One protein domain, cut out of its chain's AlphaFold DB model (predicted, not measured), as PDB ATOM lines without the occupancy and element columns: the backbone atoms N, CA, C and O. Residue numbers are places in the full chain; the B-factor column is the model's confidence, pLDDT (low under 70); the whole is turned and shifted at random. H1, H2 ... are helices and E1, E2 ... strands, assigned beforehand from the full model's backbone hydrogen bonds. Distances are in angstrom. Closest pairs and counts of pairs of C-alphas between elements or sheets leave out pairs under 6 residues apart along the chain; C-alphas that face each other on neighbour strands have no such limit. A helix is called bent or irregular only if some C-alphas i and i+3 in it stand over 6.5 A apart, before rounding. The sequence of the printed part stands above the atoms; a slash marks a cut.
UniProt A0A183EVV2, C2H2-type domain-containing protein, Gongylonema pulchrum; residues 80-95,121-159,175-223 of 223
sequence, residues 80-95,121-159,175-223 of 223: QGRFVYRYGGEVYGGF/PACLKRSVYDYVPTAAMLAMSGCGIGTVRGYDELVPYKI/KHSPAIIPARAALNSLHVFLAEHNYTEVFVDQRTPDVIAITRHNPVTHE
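Overview. This is residues 80 to 95, 121 to 159 and 175 to 223 of the 223 residues of the protein "C2H2-type domain-containing protein" of Gongylonema pulchrum (UniProt A0A183EVV2). Helix H3 lies in the middle, between the longer helix H4, which runs side by side with it, and a two-stranded hairpin of E2 and E3; the short helix H1 packs on the hairpin, mainly along E2. The short H2 sits at the beginning of H3, and a loose run from E1 through residues 147 to 159 reaches out toward the H2 end. The printed part has 104 residues with four named helices and three named strands, in the order H1 H2 H3 E1 H4 E2 E3; the sheet E2 - E3 is antiparallel, E1 pairs with no named strand, and the class is mixed, helices and strands. The whole is compact, with a radius of gyration of the C-alphas of 14.8 A, yet only just elongated, spanning 47 by 31 by 19 A.

Arrangement. H1, residues 80 to 87, has 8 pairs of C-alphas within 8 A of E2, residues 201 to 208, the closest being those of Tyr 85 and Val 204, 6.0 A apart. H3, residues 128 to 139, is the hub and touches three helices. H1 and H3 only just touch, with 3 pairs of C-alphas within 8 A, through residues 137 to 138 of H3 alone; the closest are Val 84 and Met 137, 7.0 A, at a shallow tilt of 18 degrees, the same way. H2, residues 122 to 125, and H3 touch only at the corner by their link, the closest C-alphas being those of Ala 122 and Tyr 131, 7.1 A. The closest C-alphas of H3 and E1, residues 144 to 146, are those of Leu 138 and Ile 145, 6.3 A. H3 and H4, residues 181 to 196, touch at a shallow tilt of 17 degrees, the same way, with the C-alphas of Ala 139 and His 191 closest at 5.0 A. E2 and E3, residues 211 to 217, form an antiparallel hairpin at 163 degrees, with N 203 and O 215 at 2.9 A and N 213 and O 205 at 2.8 A, within hydrogen-bond range. The C-alphas of Met 137 in H3 and Ile 214 in E3 are the closest of that pair, 7.2 A. Residues 90 to 91 pair in parallel with residues 201 to 202 of E2. H1 and H4 are apart. Every O i to N i+4 pair is within hydrogen-bond range in H1 and H4, 6 of 8 in H3, and H2 is too short for such a pair.

Along the chain. H1 begins at C-alpha 80 (44.419, 6.059, 103.030) and H2 spans 5.1 A. H3 measures 18.6 A and is only just irregular, with C-alphas 129 and 132 at 6.9 A. H4 measures 22.4 A from C-alpha 181 (49.345, 25.340, 94.382). E2 measures 22.4 A, and E3 measures 19.7 A and ends at C-alpha 217 (32.401, 6.827, 87.527).

Size, cuts and confidence. The two C-alphas farthest apart are those of Phe 95 and His 176, 46.9 A. Residues 96 to 120 are not printed, with 41.0 A across the cut, and residues 160 to 174 are not printed, with 20.5 A across. Of the links that are printed whole, H2 to H3, H3 to E1, H4 to E2 and E2 to E3 are tight. The mean pLDDT of the printed part is 91.4, and residues 177 to 178 are under 70.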
ATOM      1  N   GLN A  80      44.878   4.835 103.681       92.38
ATOM      2  CA  GLN A  80      44.419   6.059 103.030       92.38
ATOM      3  C   GLN A  80      43.455   5.748 101.878       92.38
ATOM      4  O   GLN A  80      42.444   6.432 101.718       92.38
ATOM      5  N   GLY A  81      43.718   4.675 101.125       93.56
ATOM      6  CA  GLY A  81      42.781   4.139 100.136       93.56
ATOM      7  C   GLY A  81      41.445   3.740 100.754       93.56
ATOM      8  O   GLY A  81      40.392   4.060 100.205       93.56
ATOM      9  N   ARG A  82      41.462   3.116 101.938       93.06
ATOM     10  CA  ARG A  82      40.235   2.760 102.669       93.06
ATOM     11  C   ARG A  82      39.417   3.976 103.082       93.06
ATOM     12  O   ARG A  82      38.192   3.893 103.056       93.06
ATOM     13  N   PHE A  83      40.051   5.094 103.436       92.69
ATOM     14  CA  PHE A  83      39.328   6.341 103.703       92.69
ATOM     15  C   PHE A  83      38.634   6.864 102.448       92.69
ATOM     16  O   PHE A  83      37.451   7.191 102.512       92.69
ATOM     17  N   VAL A  84      39.322   6.871 101.303       93.06
ATOM     18  CA  VAL A  84      38.695   7.248 100.028       93.06
ATOM     19  C   VAL A  84      37.562   6.289  99.678       93.06
ATOM     20  O   VAL A  84      36.504   6.742  99.281       93.06
ATOM     21  N   TYR A  85      37.720   4.983  99.875       92.69
ATOM     22  CA  TYR A  85      36.646   4.025  99.614       92.69
ATOM     23  C   TYR A  85      35.435   4.246 100.535       92.69
ATOM     24  O   TYR A  85      34.298   4.261 100.080       92.69
ATOM     25  N   ARG A  86      35.669   4.456 101.838       90.69
ATOM     26  CA  ARG A  86      34.600   4.611 102.837       90.69
ATOM     27  C   ARG A  86      33.834   5.924 102.694       90.69
ATOM     28  O   ARG A  86      32.642   5.956 102.979       90.69
ATOM     29  N   TYR A  87      34.522   7.000 102.320       88.56
ATOM     30  CA  TYR A  87      33.954   8.350 102.280       88.56
ATOM     31  C   TYR A  87      33.787   8.903 100.864       88.56
ATOM     32  O   TYR A  87      33.253   9.993 100.700       88.56
ATOM     33  N   GLY A  88      34.269   8.192  99.847       85.38
ATOM     34  CA  GLY A  88      34.353   8.684  98.478       85.38
ATOM     35  C   GLY A  88      33.051   8.602  97.699       85.38
ATOM     36  O   GLY A  88      32.937   9.290  96.695       85.38
ATOM     37  N   GLY A  89      32.072   7.821  98.141       87.25
ATOM     38  CA  GLY A  89      30.775   7.743  97.483       87.25
ATOM     39  C   GLY A  89      30.246   6.322  97.417       87.25
ATOM     40  O   GLY A  89      30.507   5.501  98.293       87.25
ATOM     41  N   GLU A  90      29.469   6.060  96.375       89.31
ATOM     42  CA  GLU A  90      28.845   4.762  96.145       89.31
ATOM     43  C   GLU A  90      29.842   3.772  95.545       89.31
ATOM     44  O   GLU A  90      30.792   4.157  94.867       89.31
ATOM     45  N   VAL A  91      29.628   2.480  95.779       87.94
ATOM     46  CA  VAL A  91      30.515   1.444  95.240       87.94
ATOM     47  C   VAL A  91      30.238   1.256  93.751       87.94
ATOM     48  O   VAL A  91      29.108   0.949  93.368       87.94
ATOM     49  N   TYR A  92      31.282   1.389  92.929       86.31
ATOM     50  CA  TYR A  92      31.203   1.096  91.496       86.31
ATOM     51  C   TYR A  92      30.763  -0.348  91.229       86.31
ATOM     52  O   TYR A  92      31.273  -1.291  91.843       86.31
ATOM     53  N   GLY A  93      29.832  -0.525  90.288       83.06
ATOM     54  CA  GLY A  93      29.292  -1.845  89.944       83.06
ATOM     55  C   GLY A  93      28.345  -2.423  91.002       83.06
ATOM     56  O   GLY A  93      28.114  -3.634  91.032       83.06
ATOM     57  N   GLY A  94      27.804  -1.575  91.881       83.12
ATOM     58  CA  GLY A  94      26.744  -1.948  92.811       83.12
ATOM     59  C   GLY A  94      25.431  -2.322  92.109       83.12
ATOM     60  O   GLY A  94      25.224  -2.084  90.919       83.12
ATOM     61  N   PHE A  95      24.501  -2.916  92.862       84.62
ATOM     62  CA  PHE A  95      23.166  -3.207  92.340       84.62
ATOM     63  C   PHE A  95      22.412  -1.921  91.983       84.62
ATOM     64  O   PHE A  95      22.472  -0.932  92.715       84.62
ATOM     65  N   PRO A 121      53.624  18.745 109.922       90.50
ATOM     66  CA  PRO A 121      53.712  18.871 108.474       90.50
ATOM     67  C   PRO A 121      53.886  17.492 107.823       90.50
ATOM     68  O   PRO A 121      54.680  16.667 108.292       90.50
ATOM     69  N   ALA A 122      53.177  17.249 106.719       89.44
ATOM     70  CA  ALA A 122      53.168  15.950 106.040       89.44
ATOM     71  C   ALA A 122      54.568  15.463 105.627       89.44
ATOM     72  O   ALA A 122      54.838  14.264 105.662       89.44
ATOM     73  N   CYS A 123      55.497  16.381 105.334       89.44
ATOM     74  CA  CYS A 123      56.889  16.033 105.029       89.44
ATOM     75  C   CYS A 123      57.628  15.355 106.190       89.44
ATOM     76  O   CYS A 123      58.545  14.586 105.929       89.44
ATOM     77  N   LEU A 124      57.260  15.642 107.445       90.06
ATOM     78  CA  LEU A 124      57.861  15.002 108.619       90.06
ATOM     79  C   LEU A 124      57.211  13.656 108.934       90.06
ATOM     80  O   LEU A 124      57.884  12.760 109.432       90.06
ATOM     81  N   LYS A 125      55.909  13.510 108.661       88.31
ATOM     82  CA  LYS A 125      55.191  12.251 108.894       88.31
ATOM     83  C   LYS A 125      55.485  11.211 107.813       88.31
ATOM     84  O   LYS A 125      55.504  10.019 108.097       88.31
ATOM     85  N   ARG A 126      55.671  11.669 106.574       88.38
ATOM     86  CA  ARG A 126      55.876  10.835 105.387       88.38
ATOM     87  C   ARG A 126      57.029  11.387 104.554       88.38
ATOM     88  O   ARG A 126      58.186  11.103 104.835       88.38
ATOM     89  N   SER A 127      56.721  12.164 103.518       90.19
ATOM     90  CA  SER A 127      57.698  12.686 102.567       90.19
ATOM     91  C   SER A 127      57.174  13.944 101.882       90.19
ATOM     92  O   SER A 127      55.969  14.157 101.778       90.19
ATOM     93  N   VAL A 128      58.080  14.776 101.365       90.62
ATOM     94  CA  VAL A 128      57.731  15.948 100.538       90.62
ATOM     95  C   VAL A 128      57.024  15.529  99.240       90.62
ATOM     96  O   VAL A 128      56.235  16.292  98.692       90.62
ATOM     97  N   TYR A 129      57.244  14.300  98.773       90.88
ATOM     98  CA  TYR A 129      56.587  13.781  97.571       90.88
ATOM     99  C   TYR A 129      55.129  13.355  97.800       90.88
ATOM    100  O   TYR A 129      54.414  13.139  96.829       90.88
ATOM    101  N   ASP A 130      54.672  13.267  99.055       91.75
ATOM    102  CA  ASP A 130      53.320  12.800  99.395       91.75
ATOM    103  C   ASP A 130      52.232  13.879  99.230       91.75
ATOM    104  O   ASP A 130      51.048  13.561  99.139       91.75
ATOM    105  N   TYR A 131      52.617  15.157  99.131       93.56
ATOM    106  CA  TYR A 131      51.667  16.273  99.092       93.56
ATOM    107  C   TYR A 131      50.706  16.200  97.900       93.56
ATOM    108  O   TYR A 131      49.493  16.320  98.060       93.56
ATOM    109  N   VAL A 132      51.240  15.989  96.693       94.00
ATOM    110  CA  VAL A 132      50.431  15.947  95.465       94.00
ATOM    111  C   VAL A 132      49.600  14.660  95.367       94.00
ATOM    112  O   VAL A 132      48.404  14.773  95.103       94.00
ATOM    113  N   PRO A 133      50.152  13.451  95.611       94.06
ATOM    114  CA  PRO A 133      49.357  12.224  95.633       94.06
ATOM    115  C   PRO A 133      48.220  12.270  96.656       94.06
ATOM    116  O   PRO A 133      47.082  11.975  96.304       94.06
ATOM    117  N   THR A 134      48.485  12.717  97.888       94.94
ATOM    118  CA  THR A 134      47.441  12.838  98.915       94.94
ATOM    119  C   THR A 134      46.363  13.842  98.503       94.94
ATOM    120  O   THR A 134      45.175  13.530  98.590       94.94
ATOM    121  N   ALA A 135      46.750  15.005  97.968       95.62
ATOM    122  CA  ALA A 135      45.810  15.975  97.408       95.62
ATOM    123  C   ALA A 135      44.931  15.378  96.295       95.62
ATOM    124  O   ALA A 135      43.729  15.638  96.244       95.62
ATOM    125  N   ALA A 136      45.521  14.564  95.415       95.94
ATOM    126  CA  ALA A 136      44.807  13.911  94.325       95.94
ATOM    127  C   ALA A 136      43.823  12.851  94.838       95.94
ATOM    128  O   ALA A 136      42.687  12.799  94.371       95.94
ATOM    129  N   MET A 137      44.212  12.058  95.843       95.31
ATOM    130  CA  MET A 137      43.314  11.095  96.490       95.31
ATOM    131  C   MET A 137      42.088  11.781  97.098       95.31
ATOM    132  O   MET A 137      40.973  11.281  96.959       95.31
ATOM    133  N   LEU A 138      42.281  12.943  97.729       95.19
ATOM    134  CA  LEU A 138      41.189  13.755  98.259       95.19
ATOM    135  C   LEU A 138      40.275  14.268  97.147       95.19
ATOM    136  O   LEU A 138      39.064  14.109  97.239       95.19
ATOM    137  N   ALA A 139      40.830  14.838  96.078       95.62
ATOM    138  CA  ALA A 139      40.033  15.323  94.951       95.62
ATOM    139  C   ALA A 139      39.176  14.212  94.311       95.62
ATOM    140  O   ALA A 139      38.062  14.466  93.849       95.62
ATOM    141  N   MET A 140      39.666  12.972  94.344       95.50
ATOM    142  CA  MET A 140      38.939  11.792  93.877       95.50
ATOM    143  C   MET A 140      37.968  11.202  94.910       95.50
ATOM    144  O   MET A 140      37.194  10.310  94.569       95.50
ATOM    145  N   SER A 141      37.948  11.695  96.149       92.38
ATOM    146  CA  SER A 141      36.869  11.391  97.088       92.38
ATOM    147  C   SER A 141      35.632  12.228  96.737       92.38
ATOM    148  O   SER A 141      35.733  13.418  96.455       92.38
ATOM    149  N   GLY A 142      34.449  11.622  96.708       91.25
ATOM    150  CA  GLY A 142      33.164  12.300  96.507       91.25
ATOM    151  C   GLY A 142      32.592  12.939  97.770       91.25
ATOM    152  O   GLY A 142      31.377  12.972  97.938       91.25
ATOM    153  N   CYS A 143      33.453  13.441  98.654       94.06
ATOM    154  CA  CYS A 143      33.069  14.178  99.854       94.06
ATOM    155  C   CYS A 143      33.721  15.567  99.880       94.06
ATOM    156  O   CYS A 143      34.510  15.908  99.000       94.06
ATOM    157  N   GLY A 144      33.370  16.400 100.865       94.56
ATOM    158  CA  GLY A 144      33.998  17.713 100.997       94.56
ATOM    159  C   GLY A 144      35.490  17.562 101.289       94.56
ATOM    160  O   GLY A 144      35.865  16.714 102.092       94.56
ATOM    161  N   ILE A 145      36.335  18.403 100.690       96.38
ATOM    162  CA  ILE A 145      37.791  18.376 100.901       96.38
ATOM    163  C   ILE A 145      38.295  19.649 101.585       96.38
ATOM    164  O   ILE A 145      37.739  20.733 101.401       96.38
ATOM    165  N   GLY A 146      39.365  19.525 102.370       94.88
ATOM    166  CA  GLY A 146      39.976  20.632 103.098       94.88
ATOM    167  C   GLY A 146      41.494  20.514 103.210       94.88
ATOM    168  O   GLY A 146      42.066  19.430 103.126       94.88
ATOM    169  N   THR A 147      42.156  21.651 103.412       95.00
ATOM    170  CA  THR A 147      43.593  21.718 103.694       95.00
ATOM    171  C   THR A 147      43.897  22.919 104.581       95.00
ATOM    172  O   THR A 147      43.152  23.907 104.591       95.00
ATOM    173  N   VAL A 148      44.980  22.846 105.351       94.12
ATOM    174  CA  VAL A 148      45.466  23.971 106.151       94.12
ATOM    175  C   VAL A 148      46.366  24.888 105.323       94.12
ATOM    176  O   VAL A 148      47.159  24.453 104.487       94.12
ATOM    177  N   ARG A 149      46.313  26.193 105.608       91.06
ATOM    178  CA  ARG A 149      47.301  27.142 105.085       91.06
ATOM    179  C   ARG A 149      48.709  26.717 105.517       91.06
ATOM    180  O   ARG A 149      48.952  26.505 106.699       91.06
ATOM    181  N   GLY A 150      49.641  26.643 104.573       90.44
ATOM    182  CA  GLY A 150      50.997  26.147 104.786       90.44
ATOM    183  C   GLY A 150      51.252  24.781 104.150       90.44
ATOM    184  O   GLY A 150      52.400  24.508 103.804       90.44
ATOM    185  N   TYR A 151      50.214  23.959 103.936       92.94
ATOM    186  CA  TYR A 151      50.358  22.657 103.277       92.94
ATOM    187  C   TYR A 151      50.782  22.825 101.815       92.94
ATOM    188  O   TYR A 151      51.847  22.361 101.413       92.94
ATOM    189  N   ASP A 152      50.001  23.581 101.037       92.50
ATOM    190  CA  ASP A 152      50.288  23.814  99.618       92.50
ATOM    191  C   ASP A 152      51.547  24.680  99.393       92.50
ATOM    192  O   ASP A 152      52.159  24.651  98.323       92.50
ATOM    193  N   GLU A 153      51.961  25.438 100.414       91.25
ATOM    194  CA  GLU A 153      53.207  26.211 100.441       91.25
ATOM    195  C   GLU A 153      54.440  25.404 100.876       91.25
ATOM    196  O   GLU A 153      55.537  25.967 100.889       91.25
ATOM    197  N   LEU A 154      54.279  24.123 101.229       90.75
ATOM    198  CA  LEU A 154      55.346  23.245 101.716       90.75
ATOM    199  C   LEU A 154      56.064  23.799 102.959       90.75
ATOM    200  O   LEU A 154      57.292  23.754 103.060       90.75
ATOM    201  N   VAL A 155      55.308  24.345 103.918       91.06
ATOM    202  CA  VAL A 155      55.874  24.807 105.193       91.06
ATOM    203  C   VAL A 155      56.446  23.599 105.955       91.06
ATOM    204  O   VAL A 155      55.694  22.689 106.303       91.06
ATOM    205  N   PRO A 156      57.761  23.566 106.252       90.12
ATOM    206  CA  PRO A 156      58.424  22.347 106.721       90.12
ATOM    207  C   PRO A 156      58.324  22.123 108.239       90.12
ATOM    208  O   PRO A 156      58.963  21.222 108.775       90.12
ATOM    209  N   TYR A 157      57.559  22.949 108.954       91.25
ATOM    210  CA  TYR A 157      57.394  22.884 110.406       91.25
ATOM    211  C   TYR A 157      55.926  23.061 110.794       91.25
ATOM    212  O   TYR A 157      55.152  23.696 110.078       91.25
ATOM    213  N   LYS A 158      55.545  22.514 111.955       91.12
ATOM    214  CA  LYS A 158      54.215  22.742 112.524       91.12
ATOM    215  C   LYS A 158      54.116  24.199 112.966       91.12
ATOM    216  O   LYS A 158      54.967  24.678 113.713       91.12
ATOM    217  N   ILE A 159      53.085  24.888 112.498       91.88
ATOM    218  CA  ILE A 159      52.803  26.264 112.898       91.88
ATOM    219  C   ILE A 159      52.201  26.222 114.302       91.88
ATOM    220  O   ILE A 159      51.112  25.695 114.503       91.88
ATOM    221  N   LYS A 175      51.149  32.790  94.747       77.75
ATOM    222  CA  LYS A 175      50.506  32.330  93.503       77.75
ATOM    223  C   LYS A 175      51.492  31.981  92.380       77.75
ATOM    224  O   LYS A 175      51.173  31.179  91.515       77.75
ATOM    225  N   HIS A 176      52.682  32.585  92.398       71.88
ATOM    226  CA  HIS A 176      53.761  32.325  91.439       71.88
ATOM    227  C   HIS A 176      54.760  31.263  91.922       71.88
ATOM    228  O   HIS A 176      55.728  30.970  91.224       71.88
ATOM    229  N   SER A 177      54.565  30.708  93.121       69.19
ATOM    230  CA  SER A 177      55.429  29.660  93.652       69.19
ATOM    231  C   SER A 177      55.215  28.362  92.864       69.19
ATOM    232  O   SER A 177      54.066  27.934  92.739       69.19
ATOM    233  N   PRO A 178      56.276  27.677  92.402       67.50
ATOM    234  CA  PRO A 178      56.185  26.378  91.727       67.50
ATOM    235  C   PRO A 178      55.857  25.220  92.693       67.50
ATOM    236  O   PRO A 178      56.117  24.061  92.383       67.50
ATOM    237  N   ALA A 179      55.345  25.530  93.887       78.50
ATOM    238  CA  ALA A 179      54.906  24.546  94.868       78.50
ATOM    239  C   ALA A 179      53.613  23.853  94.398       78.50
ATOM    240  O   ALA A 179      53.247  23.889  93.227       78.50
ATOM    241  N   ILE A 180      52.883  23.224  95.315       89.62
ATOM    242  CA  ILE A 180      51.752  22.354  94.969       89.62
ATOM    243  C   ILE A 180      50.525  23.146  94.474       89.62
ATOM    244  O   ILE A 180      49.616  22.569  93.890       89.62
ATOM    245  N   ILE A 181      50.503  24.469  94.648       91.12
ATOM    246  CA  ILE A 181      49.345  25.340  94.382       91.12
ATOM    247  C   ILE A 181      48.750  25.181  92.969       91.12
ATOM    248  O   ILE A 181      47.531  25.017  92.881       91.12
ATOM    249  N   PRO A 182      49.523  25.181  91.861       91.19
ATOM    250  CA  PRO A 182      48.948  24.964  90.533       91.19
ATOM    251  C   PRO A 182      48.330  23.569  90.384       91.19
ATOM    252  O   PRO A 182      47.253  23.431  89.807       91.19
ATOM    253  N   ALA A 183      48.967  22.543  90.960       92.62
ATOM    254  CA  ALA A 183      48.426  21.186  90.975       92.62
ATOM    255  C   ALA A 183      47.129  21.119  91.798       92.62
ATOM    256  O   ALA A 183      46.139  20.565  91.331       92.62
ATOM    257  N   ARG A 184      47.087  21.761  92.973       93.38
ATOM    258  CA  ARG A 184      45.880  21.877  93.802       93.38
ATOM    259  C   ARG A 184      44.739  22.557  93.052       93.38
ATOM    260  O   ARG A 184      43.609  22.090  93.123       93.38
ATOM    261  N   ALA A 185      45.019  23.633  92.320       93.38
ATOM    262  CA  ALA A 185      44.009  24.332  91.530       93.38
ATOM    263  C   ALA A 185      43.405  23.426  90.441       93.38
ATOM    264  O   ALA A 185      42.183  23.393  90.277       93.38
ATOM    265  N   ALA A 186      44.243  22.649  89.745       95.50
ATOM    266  CA  ALA A 186      43.788  21.671  88.758       95.50
ATOM    267  C   ALA A 186      42.953  20.550  89.403       95.50
ATOM    268  O   ALA A 186      41.869  20.234  88.918       95.50
ATOM    269  N   LEU A 187      43.411  20.004  90.533       96.88
ATOM    270  CA  LEU A 187      42.708  18.960  91.282       96.88
ATOM    271  C   LEU A 187      41.356  19.437  91.829       96.88
ATOM    272  O   LEU A 187      40.373  18.709  91.741       96.88
ATOM    273  N   ASN A 188      41.273  20.668  92.334       96.44
ATOM    274  CA  ASN A 188      40.012  21.250  92.793       96.44
ATOM    275  C   ASN A 188      39.034  21.453  91.631       96.44
ATOM    276  O   ASN A 188      37.848  21.172  91.775       96.44
ATOM    277  N   SER A 189      39.529  21.900  90.473       97.75
ATOM    278  CA  SER A 189      38.704  22.052  89.267       97.75
ATOM    279  C   SER A 189      38.153  20.702  88.805       97.75
ATOM    280  O   SER A 189      36.971  20.597  88.491       97.75
ATOM    281  N   LEU A 190      38.984  19.654  88.838       97.00
ATOM    282  CA  LEU A 190      38.563  18.281  88.563       97.00
ATOM    283  C   LEU A 190      37.518  17.795  89.575       97.00
ATOM    284  O   LEU A 190      36.493  17.255  89.176       97.00
ATOM    285  N   HIS A 191      37.743  18.004  90.874       96.69
ATOM    286  CA  HIS A 191      36.810  17.591  91.924       96.69
ATOM    287  C   HIS A 191      35.422  18.221  91.741       96.69
ATOM    288  O   HIS A 191      34.414  17.517  91.804       96.69
ATOM    289  N   VAL A 192      35.375  19.530  91.462       97.00
ATOM    290  CA  VAL A 192      34.126  20.253  91.180       97.00
ATOM    291  C   VAL A 192      33.467  19.717  89.914       97.00
ATOM    292  O   VAL A 192      32.289  19.383  89.952       97.00
ATOM    293  N   PHE A 193      34.227  19.545  88.828       97.38
ATOM    294  CA  PHE A 193      33.706  18.986  87.580       97.38
ATOM    295  C   PHE A 193      33.056  17.611  87.797       97.38
ATOM    296  O   PHE A 193      31.915  17.398  87.388       97.38
ATOM    297  N   LEU A 194      33.746  16.698  88.488       96.06
ATOM    298  CA  LEU A 194      33.245  15.352  88.776       96.06
ATOM    299  C   LEU A 194      31.979  15.390  89.646       96.06
ATOM    300  O   LEU A 194      31.062  14.598  89.433       96.06
ATOM    301  N   ALA A 195      31.904  16.318  90.604       94.00
ATOM    302  CA  ALA A 195      30.718  16.507  91.433       94.00
ATOM    303  C   ALA A 195      29.524  17.061  90.633       94.00
ATOM    304  O   ALA A 195      28.423  16.527  90.743       94.00
ATOM    305  N   GLU A 196      29.736  18.083  89.798       95.94
ATOM    306  CA  GLU A 196      28.690  18.702  88.968       95.94
ATOM    307  C   GLU A 196      28.137  17.746  87.902       95.94
ATOM    308  O   GLU A 196      26.955  17.807  87.565       95.94
ATOM    309  N   HIS A 197      28.972  16.831  87.405       95.75
ATOM    310  CA  HIS A 197      28.608  15.860  86.374       95.75
ATOM    311  C   HIS A 197      28.213  14.490  86.946       95.75
ATOM    312  O   HIS A 197      28.189  13.515  86.206       95.75
ATOM    313  N   ASN A 198      27.869  14.394  88.236       93.25
ATOM    314  CA  ASN A 198      27.350  13.176  88.879       93.25
ATOM    315  C   ASN A 198      28.272  11.942  88.815       93.25
ATOM    316  O   ASN A 198      27.788  10.813  88.751       93.25
ATOM    317  N   TYR A 199      29.592  12.111  88.903       95.00
ATOM    318  CA  TYR A 199      30.518  10.981  89.062       95.00
ATOM    319  C   TYR A 199      30.496  10.463  90.509       95.00
ATOM    320  O   TYR A 199      31.417  10.698  91.294       95.00
ATOM    321  N   THR A 200      29.394   9.842  90.921       91.81
ATOM    322  CA  THR A 200      29.124   9.477  92.323       91.81
ATOM    323  C   THR A 200      29.664   8.113  92.733       91.81
ATOM    324  O   THR A 200      29.774   7.847  93.931       91.81
ATOM    325  N   GLU A 201      29.973   7.244  91.771       92.88
ATOM    326  CA  GLU A 201      30.526   5.922  92.051       92.88
ATOM    327  C   GLU A 201      32.049   5.988  92.139       92.88
ATOM    328  O   GLU A 201      32.697   6.682  91.356       92.88
ATOM    329  N   VAL A 202      32.628   5.272  93.098       94.00
ATOM    330  CA  VAL A 202      34.068   5.230  93.343       94.00
ATOM    331  C   VAL A 202      34.550   3.789  93.372       94.00
ATOM    332  O   VAL A 202      33.952   2.907  93.989       94.00
ATOM    333  N   PHE A 203      35.686   3.569  92.721       94.00
ATOM    334  CA  PHE A 203      36.446   2.334  92.772       94.00
ATOM    335  C   PHE A 203      37.866   2.636  93.245       94.00
ATOM    336  O   PHE A 203      38.531   3.521  92.704       94.00
ATOM    337  N   VAL A 204      38.328   1.902  94.256       94.94
ATOM    338  CA  VAL A 204      39.675   2.040  94.818       94.94
ATOM    339  C   VAL A 204      40.370   0.692  94.738       94.94
ATOM    340  O   VAL A 204      39.866  -0.295  95.267       94.94
ATOM    341  N   ASP A 205      41.533   0.668  94.098       94.38
ATOM    342  CA  ASP A 205      42.334  -0.534  93.900       94.38
ATOM    343  C   ASP A 205      43.784  -0.286  94.315       94.38
ATOM    344  O   ASP A 205      44.409   0.692  93.898       94.38
ATOM    345  N   GLN A 206      44.333  -1.176  95.137       93.56
ATOM    346  CA  GLN A 206      45.737  -1.125  95.519       93.56
ATOM    347  C   GLN A 206      46.547  -1.997  94.557       93.56
ATOM    348  O   GLN A 206      46.555  -3.221  94.655       93.56
ATOM    349  N   ARG A 207      47.266  -1.352  93.634       93.56
ATOM    350  CA  ARG A 207      48.065  -2.033  92.602       93.56
ATOM    351  C   ARG A 207      49.363  -2.601  93.156       93.56
ATOM    352  O   ARG A 207      49.790  -3.681  92.763       93.56
ATOM    353  N   THR A 208      50.001  -1.853  94.049       93.12
ATOM    354  CA  THR A 208      51.214  -2.249  94.773       93.12
ATOM    355  C   THR A 208      51.138  -1.692  96.199       93.12
ATOM    356  O   THR A 208      50.268  -0.860  96.470       93.12
ATOM    357  N   PRO A 209      52.035  -2.085  97.124       90.38
ATOM    358  CA  PRO A 209      52.047  -1.530  98.478       90.38
ATOM    359  C   PRO A 209      52.024   0.008  98.532       90.38
ATOM    360  O   PRO A 209      51.386   0.562  99.426       90.38
ATOM    361  N   ASP A 210      52.609   0.676  97.531       90.19
ATOM    362  CA  ASP A 210      52.757   2.135  97.472       90.19
ATOM    363  C   ASP A 210      51.902   2.816  96.387       90.19
ATOM    364  O   ASP A 210      51.903   4.041  96.289       90.19
ATOM    365  N   VAL A 211      51.158   2.058  95.569       93.06
ATOM    366  CA  VAL A 211      50.368   2.602  94.451       93.06
ATOM    367  C   VAL A 211      48.893   2.258  94.610       93.06
ATOM    368  O   VAL A 211      48.505   1.088  94.591       93.06
ATOM    369  N   ILE A 212      48.067   3.302  94.677       94.50
ATOM    370  CA  ILE A 212      46.607   3.205  94.685       94.50
ATOM    371  C   ILE A 212      46.054   3.851  93.422       94.50
ATOM    372  O   ILE A 212      46.380   4.990  93.093       94.50
ATOM    373  N   ALA A 213      45.187   3.118  92.736       95.44
ATOM    374  CA  ALA A 213      44.371   3.617  91.648       95.44
ATOM    375  C   ALA A 213      42.976   3.956  92.187       95.44
ATOM    376  O   ALA A 213      42.322   3.114  92.800       95.44
ATOM    377  N   ILE A 214      42.520   5.185  91.949       95.50
ATOM    378  CA  ILE A 214      41.165   5.630  92.287       95.50
ATOM    379  C   ILE A 214      40.479   6.038  90.994       95.50
ATOM    380  O   ILE A 214      41.020   6.831  90.228       95.50
ATOM    381  N   THR A 215      39.286   5.503  90.767       94.38
ATOM    382  CA  THR A 215      38.437   5.854  89.625       94.38
ATOM    383  C   THR A 215      37.109   6.370  90.154       94.38
ATOM    384  O   THR A 215      36.541   5.761  91.061       94.38
ATOM    385  N   ARG A 216      36.628   7.486  89.602       93.62
ATOM    386  CA  ARG A 216      35.245   7.935  89.788       93.62
ATOM    387  C   ARG A 216      34.478   7.679  88.506       93.62
ATOM    388  O   ARG A 216      35.039   7.870  87.433       93.62
ATOM    389  N   HIS A 217      33.228   7.268  88.639       93.31
ATOM    390  CA  HIS A 217      32.401   6.827  87.527       93.31
ATOM    391  C   HIS A 217      31.014   7.459  87.596       93.31
ATOM    392  O   HIS A 217      30.470   7.681  88.687       93.31
ATOM    393  N   ASN A 218      30.467   7.795  86.431       92.38
ATOM    394  CA  ASN A 218      29.106   8.290  86.316       92.38
ATOM    395  C   ASN A 218      28.135   7.107  86.126       92.38
ATOM    396  O   ASN A 218      28.171   6.446  85.083       92.38
ATOM    397  N   PRO A 219      27.198   6.873  87.066       89.00
ATOM    398  CA  PRO A 219      26.307   5.713  87.031       89.00
ATOM    399  C   PRO A 219      25.304   5.727  85.864       89.00
ATOM    400  O   PRO A 219      24.623   4.730  85.635       89.00
ATOM    401  N   VAL A 220      25.160   6.854  85.157       88.06
ATOM    402  CA  VAL A 220      24.214   7.036  84.047       88.06
ATOM    403  C   VAL A 220      24.919   7.010  82.694       88.06
ATOM    404  O   VAL A 220      24.468   6.307  81.792       88.06
ATOM    405  N   THR A 221      25.991   7.790  82.520       90.19
ATOM    406  CA  THR A 221      26.712   7.867  81.231       90.19
ATOM    407  C   THR A 221      27.703   6.726  81.047       90.19
ATOM    408  O   THR A 221      28.082   6.409  79.922       90.19
ATOM    409  N   HIS A 222      28.074   6.078  82.147       85.12
ATOM    410  CA  HIS A 222      29.121   5.080  82.234       85.12
ATOM    411  C   HIS A 222      30.529   5.555  81.844       85.12
ATOM    412  O   HIS A 222      31.375   4.731  81.485       85.12
ATOM    413  N   GLU A 223      30.781   6.856  81.978       83.44
ATOM    414  CA  GLU A 223      32.099   7.489  81.827       83.44
ATOM    415  C   GLU A 223      32.935   7.441  83.107       83.44
ATOM    416  O   GLU A 223      32.350   7.479  84.218       83.44
TER     417      GLU A 223